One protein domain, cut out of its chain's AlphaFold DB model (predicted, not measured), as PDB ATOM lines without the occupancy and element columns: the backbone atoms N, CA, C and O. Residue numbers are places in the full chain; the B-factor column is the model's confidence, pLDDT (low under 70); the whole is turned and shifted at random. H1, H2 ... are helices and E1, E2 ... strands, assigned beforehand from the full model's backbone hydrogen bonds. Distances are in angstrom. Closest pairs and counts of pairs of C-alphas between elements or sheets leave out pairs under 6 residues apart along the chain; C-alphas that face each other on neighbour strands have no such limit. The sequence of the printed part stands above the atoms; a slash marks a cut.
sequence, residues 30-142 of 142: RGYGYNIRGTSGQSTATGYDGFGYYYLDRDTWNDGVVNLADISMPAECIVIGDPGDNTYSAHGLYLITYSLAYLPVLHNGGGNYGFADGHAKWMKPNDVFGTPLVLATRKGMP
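Overview. This is residues 30 to 142 of the 142 residues of an uncharacterized protein of Armatimonadetes bacterium (UniProt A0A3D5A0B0). Little regular structure: a small twisted sheet of four short strands, E1 to E4, only grazed by H1, sits in one half of the long axis among loops, and the other half is loop, made by much of the long stretch of residues 36 to 77 and by the last residues, 136 to 142. The 113 printed residues run E1, E2, H1, E3, E4, mostly strand, with only 20 in named elements; the sheet, E1 E2 E3 E4, is antiparallel. It is compact, radius of gyration of the C-alphas 12.9 A, spanning 37 by 26 by 22 A.

Arrangement. E1, residues 33 to 35, and E2, residues 78 to 81, form a hairpin (N 33 to O 81, 2.8 A). H1, residues 89 to 92, only grazes the sheet; its one O i to N i+3 pair is out of range. E3, residues 111 to 115, is antiparallel to E2 (N 114 to O 80, 2.8 A) and forms a hairpin with E4, residues 120 to 123 (N 113 to O 121, 2.9 A).

Along the chain. E1 begins at C-alpha 33 (50.172, -41.668, 1.979). E3 measures 13.1 A and E4 9.8 A, ending at C-alpha 123 (41.060, -29.681, 3.654).

Size, cuts and confidence. The links E1 to E2 and H1 to E3 are long. The printed part has no cut. Confidence is under 70 in 38 residues, among them 53 to 65.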
ATOM      1  N   ARG A  30      57.680 -40.134   2.055       66.31
ATOM      2  CA  ARG A  30      57.705 -39.504   0.721       66.31
ATOM      3  C   ARG A  30      56.479 -38.604   0.469       66.31
ATOM      4  O   ARG A  30      55.946 -38.552  -0.634       66.31
ATOM      5  N   GLY A  31      56.035 -37.902   1.512       70.56
ATOM      6  CA  GLY A  31      55.149 -36.736   1.390       70.56
ATOM      7  C   GLY A  31      53.692 -37.008   1.053       70.56
ATOM      8  O   GLY A  31      52.898 -36.104   1.242       70.56
ATOM      9  N   TYR A  32      53.324 -38.222   0.643       78.81
ATOM     10  CA  TYR A  32      51.928 -38.613   0.486       78.81
ATOM     11  C   TYR A  32      51.710 -40.073   0.881       78.81
ATOM     12  O   TYR A  32      52.544 -40.936   0.596       78.81
ATOM     13  N   GLY A  33      50.591 -40.344   1.543       80.50
ATOM     14  CA  GLY A  33      50.172 -41.668   1.979       80.50
ATOM     15  C   GLY A  33      48.908 -42.138   1.263       80.50
ATOM     16  O   GLY A  33      48.053 -41.331   0.902       80.50
ATOM     17  N   TYR A  34      48.785 -43.448   1.062       82.50
ATOM     18  CA  TYR A  34      47.631 -44.081   0.419       82.50
ATOM     19  C   TYR A  34      46.505 -44.344   1.426       82.50
ATOM     20  O   TYR A  34      46.793 -44.768   2.545       82.50
ATOM     21  N   ASN A  35      45.239 -44.108   1.074       83.69
ATOM     22  CA  ASN A  35      44.105 -44.333   1.977       83.69
ATOM     23  C   ASN A  35      43.885 -45.836   2.214       83.69
ATOM     24  O   ASN A  35      43.242 -46.524   1.423       83.69
ATOM     25  N   ILE A  36      44.408 -46.348   3.324       78.88
ATOM     26  CA  ILE A  36      44.422 -47.790   3.602       78.88
ATOM     27  C   ILE A  36      43.141 -48.314   4.259       78.88
ATOM     28  O   ILE A  36      42.846 -49.500   4.145       78.88
ATOM     29  N   ARG A  37      42.397 -47.473   4.991       77.19
ATOM     30  CA  ARG A  37      41.386 -47.941   5.961       77.19
ATOM     31  C   ARG A  37      40.091 -47.132   6.028       77.19
ATOM     32  O   ARG A  37      39.248 -47.507   6.831       77.19
ATOM     33  N   GLY A  38      39.950 -46.055   5.253       78.56
ATOM     34  CA  GLY A  38      38.714 -45.270   5.186       78.56
ATOM     35  C   GLY A  38      38.236 -44.730   6.543       78.56
ATOM     36  O   GLY A  38      39.046 -44.240   7.341       78.56
ATOM     37  N   THR A  39      36.928 -44.741   6.807       75.50
ATOM     38  CA  THR A  39      36.340 -44.072   7.983       75.50
ATOM     39  C   THR A  39      36.537 -44.835   9.292       75.50
ATOM     40  O   THR A  39      36.658 -44.204  10.343       75.50
ATOM     41  N   SER A  40      36.548 -46.173   9.270       67.81
ATOM     42  CA  SER A  40      36.260 -46.963  10.479       67.81
ATOM     43  C   SER A  40      37.489 -47.343  11.297       67.81
ATOM     44  O   SER A  40      37.383 -47.578  12.499       67.81
ATOM     45  N   GLY A  41      38.667 -47.453  10.677       65.50
ATOM     46  CA  GLY A  41      39.935 -47.767  11.354       65.50
ATOM     47  C   GLY A  41      40.081 -49.143  11.976       65.50
ATOM     48  O   GLY A  41      41.202 -49.607  12.217       65.50
ATOM     49  N   GLN A  42      38.959 -49.822  12.155       59.66
ATOM     50  CA  GLN A  42      38.812 -51.218  12.495       59.66
ATOM     51  C   GLN A  42      38.086 -51.920  11.354       59.66
ATOM     52  O   GLN A  42      37.180 -51.344  10.741       59.66
ATOM     53  N   SER A  43      38.493 -53.163  11.085       58.00
ATOM     54  CA  SER A  43      37.768 -54.033  10.168       58.00
ATOM     55  C   SER A  43      36.332 -54.113  10.659       58.00
ATOM     56  O   SER A  43      36.084 -54.490  11.806       58.00
ATOM     57  N   THR A  44      35.383 -53.756   9.806       61.09
ATOM     58  CA  THR A  44      33.979 -54.064  10.064       61.09
ATOM     59  C   THR A  44      33.771 -55.576   9.913       61.09
ATOM     60  O   THR A  44      34.698 -56.305   9.534       61.09
ATOM     61  N   ALA A  45      32.552 -56.069  10.156       58.50
ATOM     62  CA  ALA A  45      32.180 -57.458   9.852       58.50
ATOM     63  C   ALA A  45      32.457 -57.849   8.383       58.50
ATOM     64  O   ALA A  45      32.438 -59.026   8.034       58.50
ATOM     65  N   THR A  46      32.715 -56.856   7.534       55.41
ATOM     66  CA  THR A  46      32.847 -56.972   6.094       55.41
ATOM     67  C   THR A  46      34.098 -56.266   5.546       55.41
ATOM     68  O   THR A  46      34.145 -55.932   4.366       55.41
ATOM     69  N   GLY A  47      35.108 -56.017   6.389       64.81
ATOM     70  CA  GLY A  47      36.386 -55.394   6.006       64.81
ATOM     71  C   GLY A  47      36.459 -53.882   6.255       64.81
ATOM     72  O   GLY A  47      35.604 -53.304   6.928       64.81
ATOM     73  N   TYR A  48      37.506 -53.234   5.752       70.88
ATOM     74  CA  TYR A  48      37.656 -51.778   5.742       70.88
ATOM     75  C   TYR A  48      37.033 -51.176   4.472       70.88
ATOM     76  O   TYR A  48      36.920 -51.824   3.429       70.88
ATOM     77  N   ASP A  49      36.657 -49.905   4.564       71.69
ATOM     78  CA  ASP A  49      36.078 -49.070   3.506       71.69
ATOM     79  C   ASP A  49      37.134 -48.202   2.788       71.69
ATOM     80  O   ASP A  49      36.791 -47.253   2.085       71.69
ATOM     81  N   GLY A  50      38.420 -48.519   2.970       76.94
ATOM     82  CA  GLY A  50      39.556 -47.922   2.258       76.94
ATOM     83  C   GLY A  50      40.078 -48.808   1.122       76.94
ATOM     84  O   GLY A  50      39.373 -49.676   0.615       76.94
ATOM     85  N   PHE A  51      41.341 -48.613   0.732       77.00
ATOM     86  CA  PHE A  51      41.984 -49.381  -0.343       77.00
ATOM     87  C   PHE A  51      42.930 -50.504   0.142       77.00
ATOM     88  O   PHE A  51      43.590 -51.136  -0.683       77.00
ATOM     89  N   GLY A  52      42.979 -50.778   1.452       70.94
ATOM     90  CA  GLY A  52      43.706 -51.907   2.051       70.94
ATOM     91  C   GLY A  52      45.127 -51.580   2.532       70.94
ATOM     92  O   GLY A  52      45.739 -50.605   2.102       70.94
ATOM     93  N   TYR A  53      45.645 -52.401   3.458       64.88
ATOM     94  CA  TYR A  53      46.923 -52.187   4.163       64.88
ATOM     95  C   TYR A  53      48.112 -52.978   3.576       64.88
ATOM     96  O   TYR A  53      49.203 -52.429   3.431       64.88
ATOM     97  N   TYR A  54      47.901 -54.239   3.177       56.28
ATOM     98  CA  TYR A  54      48.893 -55.103   2.518       56.28
ATOM     99  C   TYR A  54      48.258 -55.867   1.351       56.28
ATOM    100  O   TYR A  54      47.073 -56.168   1.386       56.28
ATOM    101  N   TYR A  55      49.068 -56.293   0.370       49.62
ATOM    102  CA  TYR A  55      48.641 -57.199  -0.717       49.62
ATOM    103  C   TYR A  55      48.007 -58.521  -0.228       49.62
ATOM    104  O   TYR A  55      47.430 -59.243  -1.037       49.62
ATOM    105  N   LEU A  56      48.149 -58.859   1.059       46.81
ATOM    106  CA  LEU A  56      47.682 -60.106   1.671       46.81
ATOM    107  C   LEU A  56      46.686 -59.899   2.820       46.81
ATOM    108  O   LEU A  56      46.050 -60.870   3.228       46.81
ATOM    109  N   ASP A  57      46.537 -58.672   3.328       46.41
ATOM    110  CA  ASP A  57      45.503 -58.386   4.318       46.41
ATOM    111  C   ASP A  57      44.196 -58.173   3.560       46.41
ATOM    112  O   ASP A  57      44.090 -57.303   2.693       46.41
ATOM    113  N   ARG A  58      43.217 -59.029   3.866       49.72
ATOM    114  CA  ARG A  58      41.890 -59.145   3.234       49.72
ATOM    115  C   ARG A  58      40.972 -57.984   3.634       49.72
ATOM    116  O   ARG A  58      39.811 -58.160   3.986       49.72
ATOM    117  N   ASP A  59      41.544 -56.790   3.623       50.09
ATOM    118  CA  ASP A  59      41.090 -55.631   4.369       50.09
ATOM    119  C   ASP A  59      40.127 -54.755   3.566       50.09
ATOM    120  O   ASP A  59      39.622 -53.781   4.091       50.09
ATOM    121  N   THR A  60      39.801 -55.082   2.320       52.84
ATOM    122  CA  THR A  60      38.691 -54.427   1.609       52.84
ATOM    123  C   THR A  60      37.617 -55.455   1.307       52.84
ATOM    124  O   THR A  60      37.961 -56.582   0.970       52.84
ATOM    125  N   TRP A  61      36.343 -55.055   1.388       51.94
ATOM    126  CA  TRP A  61      35.126 -55.879   1.209       51.94
ATOM    127  C   TRP A  61      35.192 -56.997   0.153       51.94
ATOM    128  O   TRP A  61      34.532 -58.021   0.295       51.94
ATOM    129  N   ASN A  62      35.970 -56.818  -0.914       46.84
ATOM    130  CA  ASN A  62      36.254 -57.858  -1.890       46.84
ATOM    131  C   ASN A  62      37.758 -58.116  -1.930       46.84
ATOM    132  O   ASN A  62      38.521 -57.197  -2.229       46.84
ATOM    133  N   ASP A  63      38.153 -59.364  -1.681       51.59
ATOM    134  CA  ASP A  63      39.491 -59.897  -1.943       51.59
ATOM    135  C   ASP A  63      39.976 -59.417  -3.338       51.59
ATOM    136  O   ASP A  63      39.532 -59.927  -4.368       51.59
ATOM    137  N   GLY A  64      40.851 -58.402  -3.398       59.84
ATOM    138  CA  GLY A  64      41.496 -57.956  -4.641       59.84
ATOM    139  C   GLY A  64      41.527 -56.446  -4.903       59.84
ATOM    140  O   GLY A  64      40.978 -55.627  -4.171       59.84
ATOM    141  N   VAL A  65      42.188 -56.085  -6.007       67.12
ATOM    142  CA  VAL A  65      42.368 -54.703  -6.483       67.12
ATOM    143  C   VAL A  65      41.010 -53.995  -6.637       67.12
ATOM    144  O   VAL A  65      40.039 -54.588  -7.110       67.12
ATOM    145  N   VAL A  66      40.933 -52.723  -6.234       73.38
ATOM    146  CA  VAL A  66      39.772 -51.856  -6.492       73.38
ATOM    147  C   VAL A  66      39.898 -51.297  -7.909       73.38
ATOM    148  O   VAL A  66      40.831 -50.540  -8.185       73.38
ATOM    149  N   ASN A  67      38.983 -51.648  -8.819       78.56
ATOM    150  CA  ASN A  67      38.946 -51.010 -10.137       78.56
ATOM    151  C   ASN A  67      38.279 -49.640 -10.028       78.56
ATOM    152  O   ASN A  67      37.305 -49.479  -9.296       78.56
ATOM    153  N   LEU A  68      38.716 -48.671 -10.835       81.12
ATOM    154  CA  LEU A  68      38.067 -47.355 -10.883       81.12
ATOM    155  C   LEU A  68      36.567 -47.458 -11.219       81.12
ATOM    156  O   LEU A  68      35.758 -46.724 -10.665       81.12
ATOM    157  N   ALA A  69      36.185 -48.408 -12.083       84.12
ATOM    158  CA  ALA A  69      34.789 -48.654 -12.449       84.12
ATOM    159  C   ALA A  69      33.917 -49.110 -11.268       84.12
ATOM    160  O   ALA A  69      32.695 -48.907 -11.306       84.12
ATOM    161  N   ASP A  70      34.544 -49.690 -10.244       78.94
ATOM    162  CA  ASP A  70      33.866 -50.159  -9.048       78.94
ATOM    163  C   ASP A  70      33.586 -49.006  -8.086       78.94
ATOM    164  O   ASP A  70      32.661 -49.138  -7.311       78.94
ATOM    165  N   ILE A  71      34.293 -47.873  -8.130       81.69
ATOM    166  CA  ILE A  71      34.096 -46.767  -7.176       81.69
ATOM    167  C   ILE A  71      32.774 -46.039  -7.472       81.69
ATOM    168  O   ILE A  71      32.563 -45.526  -8.573       81.69
ATOM    169  N   SER A  72      31.871 -45.993  -6.487       83.06
ATOM    170  CA  SER A  72      30.535 -45.391  -6.627       83.06
ATOM    171  C   SER A  72      30.585 -43.875  -6.773       83.06
ATOM    172  O   SER A  72      29.884 -43.320  -7.615       83.06
ATOM    173  N   MET A  73      31.431 -43.218  -5.973       86.62
ATOM    174  CA  MET A  73      31.531 -41.759  -5.894       86.62
ATOM    175  C   MET A  73      32.990 -41.307  -6.074       86.62
ATOM    176  O   MET A  73      33.643 -40.944  -5.099       86.62
ATOM    177  N   PRO A  74      33.548 -41.323  -7.303       88.06
ATOM    178  CA  PRO A  74      34.968 -41.024  -7.517       88.06
ATOM    179  C   PRO A  74      35.418 -39.642  -7.015       88.06
ATOM    180  O   PRO A  74      36.530 -39.507  -6.509       88.06
ATOM    181  N   ALA A  75      34.538 -38.639  -7.091       88.50
ATOM    182  CA  ALA A  75      34.776 -37.279  -6.595       88.50
ATOM    183  C   ALA A  75      34.712 -37.151  -5.060       88.50
ATOM    184  O   ALA A  75      35.126 -36.139  -4.501       88.50
ATOM    185  N   GLU A  76      34.201 -38.174  -4.373       87.19
ATOM    186  CA  GLU A  76      34.107 -38.264  -2.912       87.19
ATOM    187  C   GLU A  76      34.981 -39.404  -2.377       87.19
ATOM    188  O   GLU A  76      34.778 -39.880  -1.271       87.19
ATOM    189  N   CYS A  77      35.938 -39.890  -3.164       87.31
ATOM    190  CA  CYS A  77      36.779 -41.011  -2.777       87.31
ATOM    191  C   CYS A  77      38.229 -40.550  -2.673       87.31
ATOM    192  O   CYS A  77      38.929 -40.456  -3.681       87.31
ATOM    193  N   ILE A  78      38.689 -40.253  -1.458       89.50
ATOM    194  CA  ILE A  78      40.094 -39.927  -1.201       89.50
ATOM    195  C   ILE A  78      40.955 -41.179  -1.396       89.50
ATOM    196  O   ILE A  78      40.805 -42.171  -0.682       89.50
ATOM    197  N   VAL A  79      41.907 -41.097  -2.323       86.88
ATOM    198  CA  VAL A  79      42.866 -42.168  -2.640       86.88
ATOM    199  C   VAL A  79      44.204 -41.926  -1.953       86.88
ATOM    200  O   VAL A  79      44.825 -42.849  -1.432       86.88
ATOM    201  N   ILE A  80      44.659 -40.676  -1.952       85.88
ATOM    202  CA  ILE A  80      45.978 -40.287  -1.461       85.88
ATOM    203  C   ILE A  80      45.873 -38.952  -0.726       85.88
ATOM    204  O   ILE A  80      45.026 -38.125  -1.059       85.88
ATOM    205  N   GLY A  81      46.725 -38.709   0.260       86.19
ATOM    206  CA  GLY A  81      46.788 -37.411   0.925       86.19
ATOM    207  C   GLY A  81      48.153 -37.134   1.523       86.19
ATOM    208  O   GLY A  81      49.001 -38.025   1.565       86.19
ATOM    209  N   ASP A  82      48.361 -35.897   1.960       83.50
ATOM    210  CA  ASP A  82      49.552 -35.504   2.720       83.50
ATOM    211  C   ASP A  82      49.737 -36.416   3.966       83.50
ATOM    212  O   ASP A  82      48.812 -37.121   4.386       83.50
ATOM    213  N   PRO A  83      50.926 -36.459   4.590       75.56
ATOM    214  CA  PRO A  83      51.127 -37.149   5.857       75.56
ATOM    215  C   PRO A  83      50.426 -36.411   7.001       75.56
ATOM    216  O   PRO A  83      50.376 -35.179   7.013       75.56
ATOM    217  N   GLY A  84      49.960 -37.176   7.994       71.44
ATOM    218  CA  GLY A  84      49.322 -36.654   9.202       71.44
ATOM    219  C   GLY A  84      50.169 -35.612   9.919       71.44
ATOM    220  O   GLY A  84      49.813 -34.437  10.005       71.44
ATOM    221  N   ASP A  85      51.346 -36.040  10.362       69.75
ATOM    222  CA  ASP A  85      52.306 -35.197  11.057       69.75
ATOM    223  C   ASP A  85      53.769 -35.586  10.745       69.75
ATOM    224  O   ASP A  85      54.086 -36.342   9.818       69.75
ATOM    225  N   ASN A  86      54.702 -35.007  11.501       59.69
ATOM    226  CA  ASN A  86      56.129 -35.306  11.427       59.69
ATOM    227  C   ASN A  86      56.590 -36.384  12.424       59.69
ATOM    228  O   ASN A  86      57.790 -36.651  12.474       59.69
ATOM    229  N   THR A  87      55.696 -36.988  13.209       61.34
ATOM    230  CA  THR A  87      56.073 -37.867  14.324       61.34
ATOM    231  C   THR A  87      55.983 -39.344  13.963       61.34
ATOM    232  O   THR A  87      56.763 -40.146  14.482       61.34
ATOM    233  N   TYR A  88      55.112 -39.711  13.019       63.38
ATOM    234  CA  TYR A  88      54.911 -41.109  12.643       63.38
ATOM    235  C   TYR A  88      55.426 -41.443  11.234       63.38
ATOM    236  O   TYR A  88      55.023 -40.885  10.209       63.38
ATOM    237  N   SER A  89      56.363 -42.394  11.179       58.81
ATOM    238  CA  SER A  89      57.166 -42.693   9.988       58.81
ATOM    239  C   SER A  89      56.417 -43.326   8.830       58.81
ATOM    240  O   SER A  89      56.805 -43.113   7.680       58.81
ATOM    241  N   ALA A  90      55.315 -44.022   9.102       67.00
ATOM    242  CA  ALA A  90      54.519 -44.648   8.060       67.00
ATOM    243  C   ALA A  90      53.513 -43.687   7.391       67.00
ATOM    244  O   ALA A  90      52.895 -44.068   6.402       67.00
ATOM    245  N   HIS A  91      53.381 -42.426   7.832       67.06
ATOM    246  CA  HIS A  91      52.442 -41.471   7.213       67.06
ATOM    247  C   HIS A  91      52.763 -41.080   5.768       67.06
ATOM    248  O   HIS A  91      51.873 -40.651   5.046       67.06
ATOM    249  N   GLY A  92      54.011 -41.214   5.307       67.00
ATOM    250  CA  GLY A  92      54.299 -41.050   3.870       67.00
ATOM    251  C   GLY A  92      54.222 -42.352   3.073       67.00
ATOM    252  O   GLY A  92      54.751 -42.414   1.968       67.00
ATOM    253  N   LEU A  93      53.618 -43.387   3.658       73.88
ATOM    254  CA  LEU A  93      53.172 -44.599   2.976       73.88
ATOM    255  C   LEU A  93      51.647 -44.709   3.052       73.88
ATOM    256  O   LEU A  93      51.011 -45.057   2.060       73.88
ATOM    257  N   TYR A  94      51.063 -44.336   4.195       78.56
ATOM    258  CA  TYR A  94      49.646 -44.507   4.493       78.56
ATOM    259  C   TYR A  94      48.983 -43.197   4.918       78.56
ATOM    260  O   TYR A  94      49.444 -42.513   5.833       78.56
ATOM    261  N   LEU A  95      47.853 -42.904   4.287       83.06
ATOM    262  CA  LEU A  95      46.871 -41.960   4.779       83.06
ATOM    263  C   LEU A  95      45.906 -42.720   5.694       83.06
ATOM    264  O   LEU A  95      45.297 -43.718   5.303       83.06
ATOM    265  N   ILE A  96      45.787 -42.237   6.928       80.69
ATOM    266  CA  ILE A  96      44.987 -42.854   7.978       80.69
ATOM    267  C   ILE A  96      43.864 -41.886   8.349       80.69
ATOM    268  O   ILE A  96      44.077 -40.905   9.056       80.69
ATOM    269  N   THR A  97      42.661 -42.158   7.853       81.19
ATOM    270  CA  THR A  97      41.524 -41.225   7.913       81.19
ATOM    271  C   THR A  97      40.553 -41.468   9.069       81.19
ATOM    272  O   THR A  97      39.694 -40.633   9.340       81.19
ATOM    273  N   TYR A  98      40.716 -42.573   9.795       79.12
ATOM    274  CA  TYR A  98      39.827 -42.996  10.882       79.12
ATOM    275  C   TYR A  98      40.147 -42.388  12.254       79.12
ATOM    276  O   TYR A  98      39.543 -42.757  13.260       79.12
ATOM    277  N   SER A  99      41.134 -41.498  12.343       82.75
ATOM    278  CA  SER A  99      41.444 -40.764  13.569       82.75
ATOM    279  C   SER A  99      42.027 -39.404  13.226       82.75
ATOM    280  O   SER A  99      42.966 -39.300  12.436       82.75
ATOM    281  N   LEU A 100      41.496 -38.362  13.871       85.25
ATOM    282  CA  LEU A 100      41.975 -36.984  13.742       85.25
ATOM    283  C   LEU A 100      43.474 -36.844  14.030       85.25
ATOM    284  O   LEU A 100      44.120 -35.991  13.431       85.25
ATOM    285  N   ALA A 101      44.032 -37.687  14.904       83.06
ATOM    286  CA  ALA A 101      45.448 -37.648  15.270       83.06
ATOM    287  C   ALA A 101      46.391 -37.995  14.107       83.06
ATOM    288  O   ALA A 101      47.579 -37.702  14.176       83.06
ATOM    289  N   TYR A 102      45.870 -38.628  13.055       81.94
ATOM    290  CA  TYR A 102      46.649 -39.099  11.915       81.94
ATOM    291  C   TYR A 102      46.360 -38.337  10.619       81.94
ATOM    292  O   TYR A 102      46.950 -38.648   9.581       81.94
ATOM    293  N   LEU A 103      45.455 -37.356  10.663       85.19
ATOM    294  CA  LEU A 103      45.098 -36.556   9.500       85.19
ATOM    295  C   LEU A 103      46.067 -35.383   9.301       85.19
ATOM    296  O   LEU A 103      46.558 -34.823  10.281       85.19
ATOM    297  N   PRO A 104      46.336 -34.999   8.042       85.62
ATOM    298  CA  PRO A 104      47.229 -33.901   7.697       85.62
ATOM    299  C   PRO A 104      46.996 -32.602   8.459       85.62
ATOM    300  O   PRO A 104      45.934 -31.987   8.349       85.62
ATOM    301  N   VAL A 105      48.034 -32.139   9.161       85.00
ATOM    302  CA  VAL A 105      48.055 -30.818   9.818       85.00
ATOM    303  C   VAL A 105      49.224 -29.928   9.392       85.00
ATOM    304  O   VAL A 105      49.246 -28.737   9.711       85.00
ATOM    305  N   LEU A 106      50.198 -30.476   8.663       78.38
ATOM    306  CA  LEU A 106      51.456 -29.791   8.346       78.38
ATOM    307  C   LEU A 106      51.282 -28.572   7.426       78.38
ATOM    308  O   LEU A 106      52.128 -27.677   7.436       78.38
ATOM    309  N   HIS A 107      50.194 -28.500   6.657       82.31
ATOM    310  CA  HIS A 107      49.946 -27.423   5.703       82.31
ATOM    311  C   HIS A 107      48.874 -26.480   6.240       82.31
ATOM    312  O   HIS A 107      47.706 -26.587   5.876       82.31
ATOM    313  N   ASN A 108      49.282 -25.552   7.114       86.06
ATOM    314  CA  ASN A 108      48.402 -24.564   7.755       86.06
ATOM    315  C   ASN A 108      47.235 -25.201   8.536       86.06
ATOM    316  O   ASN A 108      46.102 -24.722   8.481       86.06
ATOM    317  N   GLY A 109      47.506 -26.297   9.252       85.75
ATOM    318  CA  GLY A 109      46.487 -27.039  10.000       85.75
ATOM    319  C   GLY A 109      45.603 -27.935   9.127       85.75
ATOM    320  O   GLY A 109      44.533 -28.338   9.576       85.75
ATOM    321  N   GLY A 110      46.031 -28.222   7.896       88.88
ATOM    322  CA  GLY A 110      45.375 -29.133   6.960       88.88
ATOM    323  C   GLY A 110      46.372 -29.813   6.024       88.88
ATOM    324  O   GLY A 110      47.584 -29.799   6.264       88.88
ATOM    325  N   GLY A 111      45.856 -30.374   4.933       88.06
ATOM    326  CA  GLY A 111      46.649 -30.988   3.871       88.06
ATOM    327  C   GLY A 111      45.868 -31.169   2.578       88.06
ATOM    328  O   GLY A 111      44.663 -30.932   2.518       88.06
ATOM    329  N   ASN A 112      46.584 -31.558   1.535       89.44
ATOM    330  CA  ASN A 112      46.071 -31.887   0.219       89.44
ATOM    331  C   ASN A 112      45.631 -33.348   0.174       89.44
ATOM    332  O   ASN A 112      46.325 -34.235   0.673       89.44
ATOM    333  N   TYR A 113      44.506 -33.587  -0.485       89.94
ATOM    334  CA  TYR A 113      43.942 -34.910  -0.716       89.94
ATOM    335  C   TYR A 113      43.616 -35.059  -2.196       89.94
ATOM    336  O   TYR A 113      43.003 -34.162  -2.777       89.94
ATOM    337  N   GLY A 114      44.045 -36.168  -2.793       90.88
ATOM    338  CA  GLY A 114      43.738 -36.564  -4.161       90.88
ATOM    339  C   GLY A 114      42.578 -37.555  -4.198       90.88
ATOM    340  O   GLY A 114      42.549 -38.520  -3.428       90.88
ATOM    341  N   PHE A 115      41.639 -37.310  -5.104       91.06
ATOM    342  CA  PHE A 115      40.403 -38.062  -5.266       91.06
ATOM    343  C   PHE A 115      40.498 -39.040  -6.441       91.06
ATOM    344  O   PHE A 115      41.317 -38.868  -7.347       91.06
ATOM    345  N   ALA A 116      39.662 -40.077  -6.435       89.62
ATOM    346  CA  ALA A 116      39.679 -41.124  -7.455       89.62
ATOM    347  C   ALA A 116      39.303 -40.618  -8.859       89.62
ATOM    348  O   ALA A 116      39.663 -41.249  -9.851       89.62
ATOM    349  N   ASP A 117      38.615 -39.481  -8.959       91.69
ATOM    350  CA  ASP A 117      38.329 -38.803 -10.228       91.69
ATOM    351  C   ASP A 117      39.493 -37.942 -10.762       91.69
ATOM    352  O   ASP A 117      39.405 -37.406 -11.868       91.69
ATOM    353  N   GLY A 118      40.586 -37.823 -10.003       90.25
ATOM    354  CA  GLY A 118      41.778 -37.059 -10.362       90.25
ATOM    355  C   GLY A 118      41.828 -35.633  -9.810       90.25
ATOM    356  O   GLY A 118      42.846 -34.963  -9.994       90.25
ATOM    357  N   HIS A 119      40.791 -35.151  -9.117       94.12
ATOM    358  CA  HIS A 119      40.854 -33.851  -8.452       94.12
ATOM    359  C   HIS A 119      41.746 -33.889  -7.209       94.12
ATOM    360  O   HIS A 119      41.976 -34.933  -6.601       94.12
ATOM    361  N   ALA A 120      42.224 -32.713  -6.802       91.62
ATOM    362  CA  ALA A 120      42.901 -32.517  -5.530       91.62
ATOM    363  C   ALA A 120      42.279 -31.340  -4.775       91.62
ATOM    364  O   ALA A 120      41.928 -30.324  -5.378       91.62
ATOM    365  N   LYS A 121      42.150 -31.464  -3.453       92.62
ATOM    366  CA  LYS A 121      41.596 -30.416  -2.588       92.62
ATOM    367  C   LYS A 121      42.388 -30.308  -1.293       92.62
ATOM    368  O   LYS A 121      42.735 -31.322  -0.693       92.62
ATOM    369  N   TRP A 122      42.626 -29.080  -0.842       93.31
ATOM    370  CA  TRP A 122      43.122 -28.824   0.508       93.31
ATOM    371  C   TRP A 122      41.958 -28.826   1.508       93.31
ATOM    372  O   TRP A 122      40.934 -28.186   1.256       93.31
ATOM    373  N   MET A 123      42.100 -29.540   2.625       93.38
ATOM    374  CA  MET A 123      41.060 -29.681   3.654       93.38
ATOM    375  C   MET A 123      41.659 -29.747   5.063       93.38
ATOM    376  O   MET A 123      42.795 -30.201   5.244       93.38
ATOM    377  N   LYS A 124      40.890 -29.321   6.073       93.06
ATOM    378  CA  LYS A 124      41.259 -29.498   7.485       93.06
ATOM    379  C   LYS A 124      40.901 -30.912   7.955       93.06
ATOM    380  O   LYS A 124      39.975 -31.504   7.405       93.06
ATOM    381  N   PRO A 125      41.534 -31.440   9.019       90.06
ATOM    382  CA  PRO A 125      41.193 -32.751   9.576       90.06
ATOM    383  C   PRO A 125      39.697 -32.946   9.856       90.06
ATOM    384  O   PRO A 125      39.139 -33.991   9.539       90.06
ATOM    385  N   ASN A 126      39.028 -31.919  10.387       90.88
ATOM    386  CA  ASN A 126      37.597 -31.975  10.701       90.88
ATOM    387  C   ASN A 126      36.691 -32.035   9.461       90.88
ATOM    388  O   ASN A 126      35.546 -32.453   9.586       90.88
ATOM    389  N   ASP A 127      37.185 -31.637   8.287       90.56
ATOM    390  CA  ASP A 127      36.437 -31.725   7.026       90.56
ATOM    391  C   ASP A 127      36.564 -33.118   6.381       90.56
ATOM    392  O   ASP A 127      35.919 -33.393   5.374       90.56
ATOM    393  N   VAL A 128      37.427 -33.981   6.930       88.75
ATOM    394  CA  VAL A 128      37.766 -35.302   6.380       88.75
ATOM    395  C   VAL A 128      37.340 -36.414   7.331       88.75
ATOM    396  O   VAL A 128      36.744 -37.404   6.907       88.75
ATOM    397  N   PHE A 129      37.613 -36.249   8.624       86.25
ATOM    398  CA  PHE A 129      37.327 -37.247   9.647       86.25
ATOM    399  C   PHE A 129      35.839 -37.606   9.709       86.25
ATOM    400  O   PHE A 129      34.988 -36.734   9.865       86.25
ATOM    401  N   GLY A 130      35.530 -38.902   9.606       76.56
ATOM    402  CA  GLY A 130      34.157 -39.417   9.687       76.56
ATOM    403  C   GLY A 130      33.236 -38.972   8.545       76.56
ATOM    404  O   GLY A 130      32.025 -39.158   8.635       76.56
ATOM    405  N   THR A 131      33.782 -38.372   7.486       77.31
ATOM    406  CA  THR A 131      32.999 -37.926   6.330       77.31
ATOM    407  C   THR A 131      32.862 -39.032   5.283       77.31
ATOM    408  O   THR A 131      33.720 -39.912   5.204       77.31
ATOM    409  N   PRO A 132      31.838 -38.978   4.413       71.12
ATOM    410  CA  PRO A 132      31.744 -39.894   3.277       71.12
ATOM    411  C   PRO A 132      32.892 -39.731   2.262       71.12
ATOM    412  O   PRO A 132      33.099 -40.624   1.451       71.12
ATOM    413  N   LEU A 133      33.685 -38.649   2.335       72.88
ATOM    414  CA  LEU A 133      34.777 -38.365   1.394       72.88
ATOM    415  C   LEU A 133      35.943 -39.369   1.456       72.88
ATOM    416  O   LEU A 133      36.811 -39.388   0.584       72.88
ATOM    417  N   VAL A 134      36.028 -40.169   2.518       71.56
ATOM    418  CA  VAL A 134      37.120 -41.137   2.715       71.56
ATOM    419  C   VAL A 134      36.713 -42.562   2.329       71.56
ATOM    420  O   VAL A 134      37.454 -43.504   2.612       71.56
ATOM    421  N   LEU A 135      35.556 -42.712   1.680       66.88
ATOM    422  CA  LEU A 135      34.985 -43.992   1.292       66.88
ATOM    423  C   LEU A 135      35.517 -44.447  -0.071       66.88
ATOM    424  O   LEU A 135      35.266 -43.822  -1.100       66.88
ATOM    425  N   ALA A 136      36.167 -45.605  -0.106       66.06
ATOM    426  CA  ALA A 136      36.343 -46.405  -1.315       66.06
ATOM    427  C   ALA A 136      35.121 -47.313  -1.537       66.06
ATOM    428  O   ALA A 136      35.254 -48.510  -1.813       66.06
ATOM    429  N   THR A 137      33.911 -46.760  -1.381       61.00
ATOM    430  CA  THR A 137      32.675 -47.528  -1.545       61.00
ATOM    431  C   THR A 137      32.563 -48.021  -2.978       61.00
ATOM    432  O   THR A 137      32.464 -47.242  -3.933       61.00
ATOM    433  N   ARG A 138      32.584 -49.348  -3.138       61.66
ATOM    434  CA  ARG A 138      32.313 -49.987  -4.418       61.66
ATOM    435  C   ARG A 138      30.810 -49.955  -4.722       61.66
ATOM    436  O   ARG A 138      29.982 -49.973  -3.809       61.66
ATOM    437  N   LYS A 139      30.435 -49.929  -5.999       56.12
ATOM    438  CA  LYS A 139      29.047 -50.023  -6.465       56.12
ATOM    439  C   LYS A 139      28.423 -51.300  -5.920       56.12
ATOM    440  O   LYS A 139      28.960 -52.386  -6.121       56.12
ATOM    441  N   GLY A 140      27.289 -51.158  -5.236       53.09
ATOM    442  CA  GLY A 140      26.585 -52.281  -4.615       53.09
ATOM    443  C   GLY A 140      27.103 -52.690  -3.232       53.09
ATOM    444  O   GLY A 140      26.657 -53.717  -2.726       53.09
ATOM    445  N   MET A 141      28.005 -51.919  -2.614       55.47
ATOM    446  CA  MET A 141      28.205 -51.988  -1.162       55.47
ATOM    447  C   MET A 141      26.966 -51.430  -0.432       55.47
ATOM    448  O   MET A 141      26.350 -50.499  -0.960       55.47
ATOM    449  N   PRO A 142      26.581 -52.003   0.725       50.66
ATOM    450  CA  PRO A 142      25.540 -51.434   1.579       50.66
ATOM    451  C   PRO A 142      25.901 -50.044   2.117       50.66
ATOM    452  O   PRO A 142      27.111 -49.732   2.213       50.66
TER     453      PRO A 142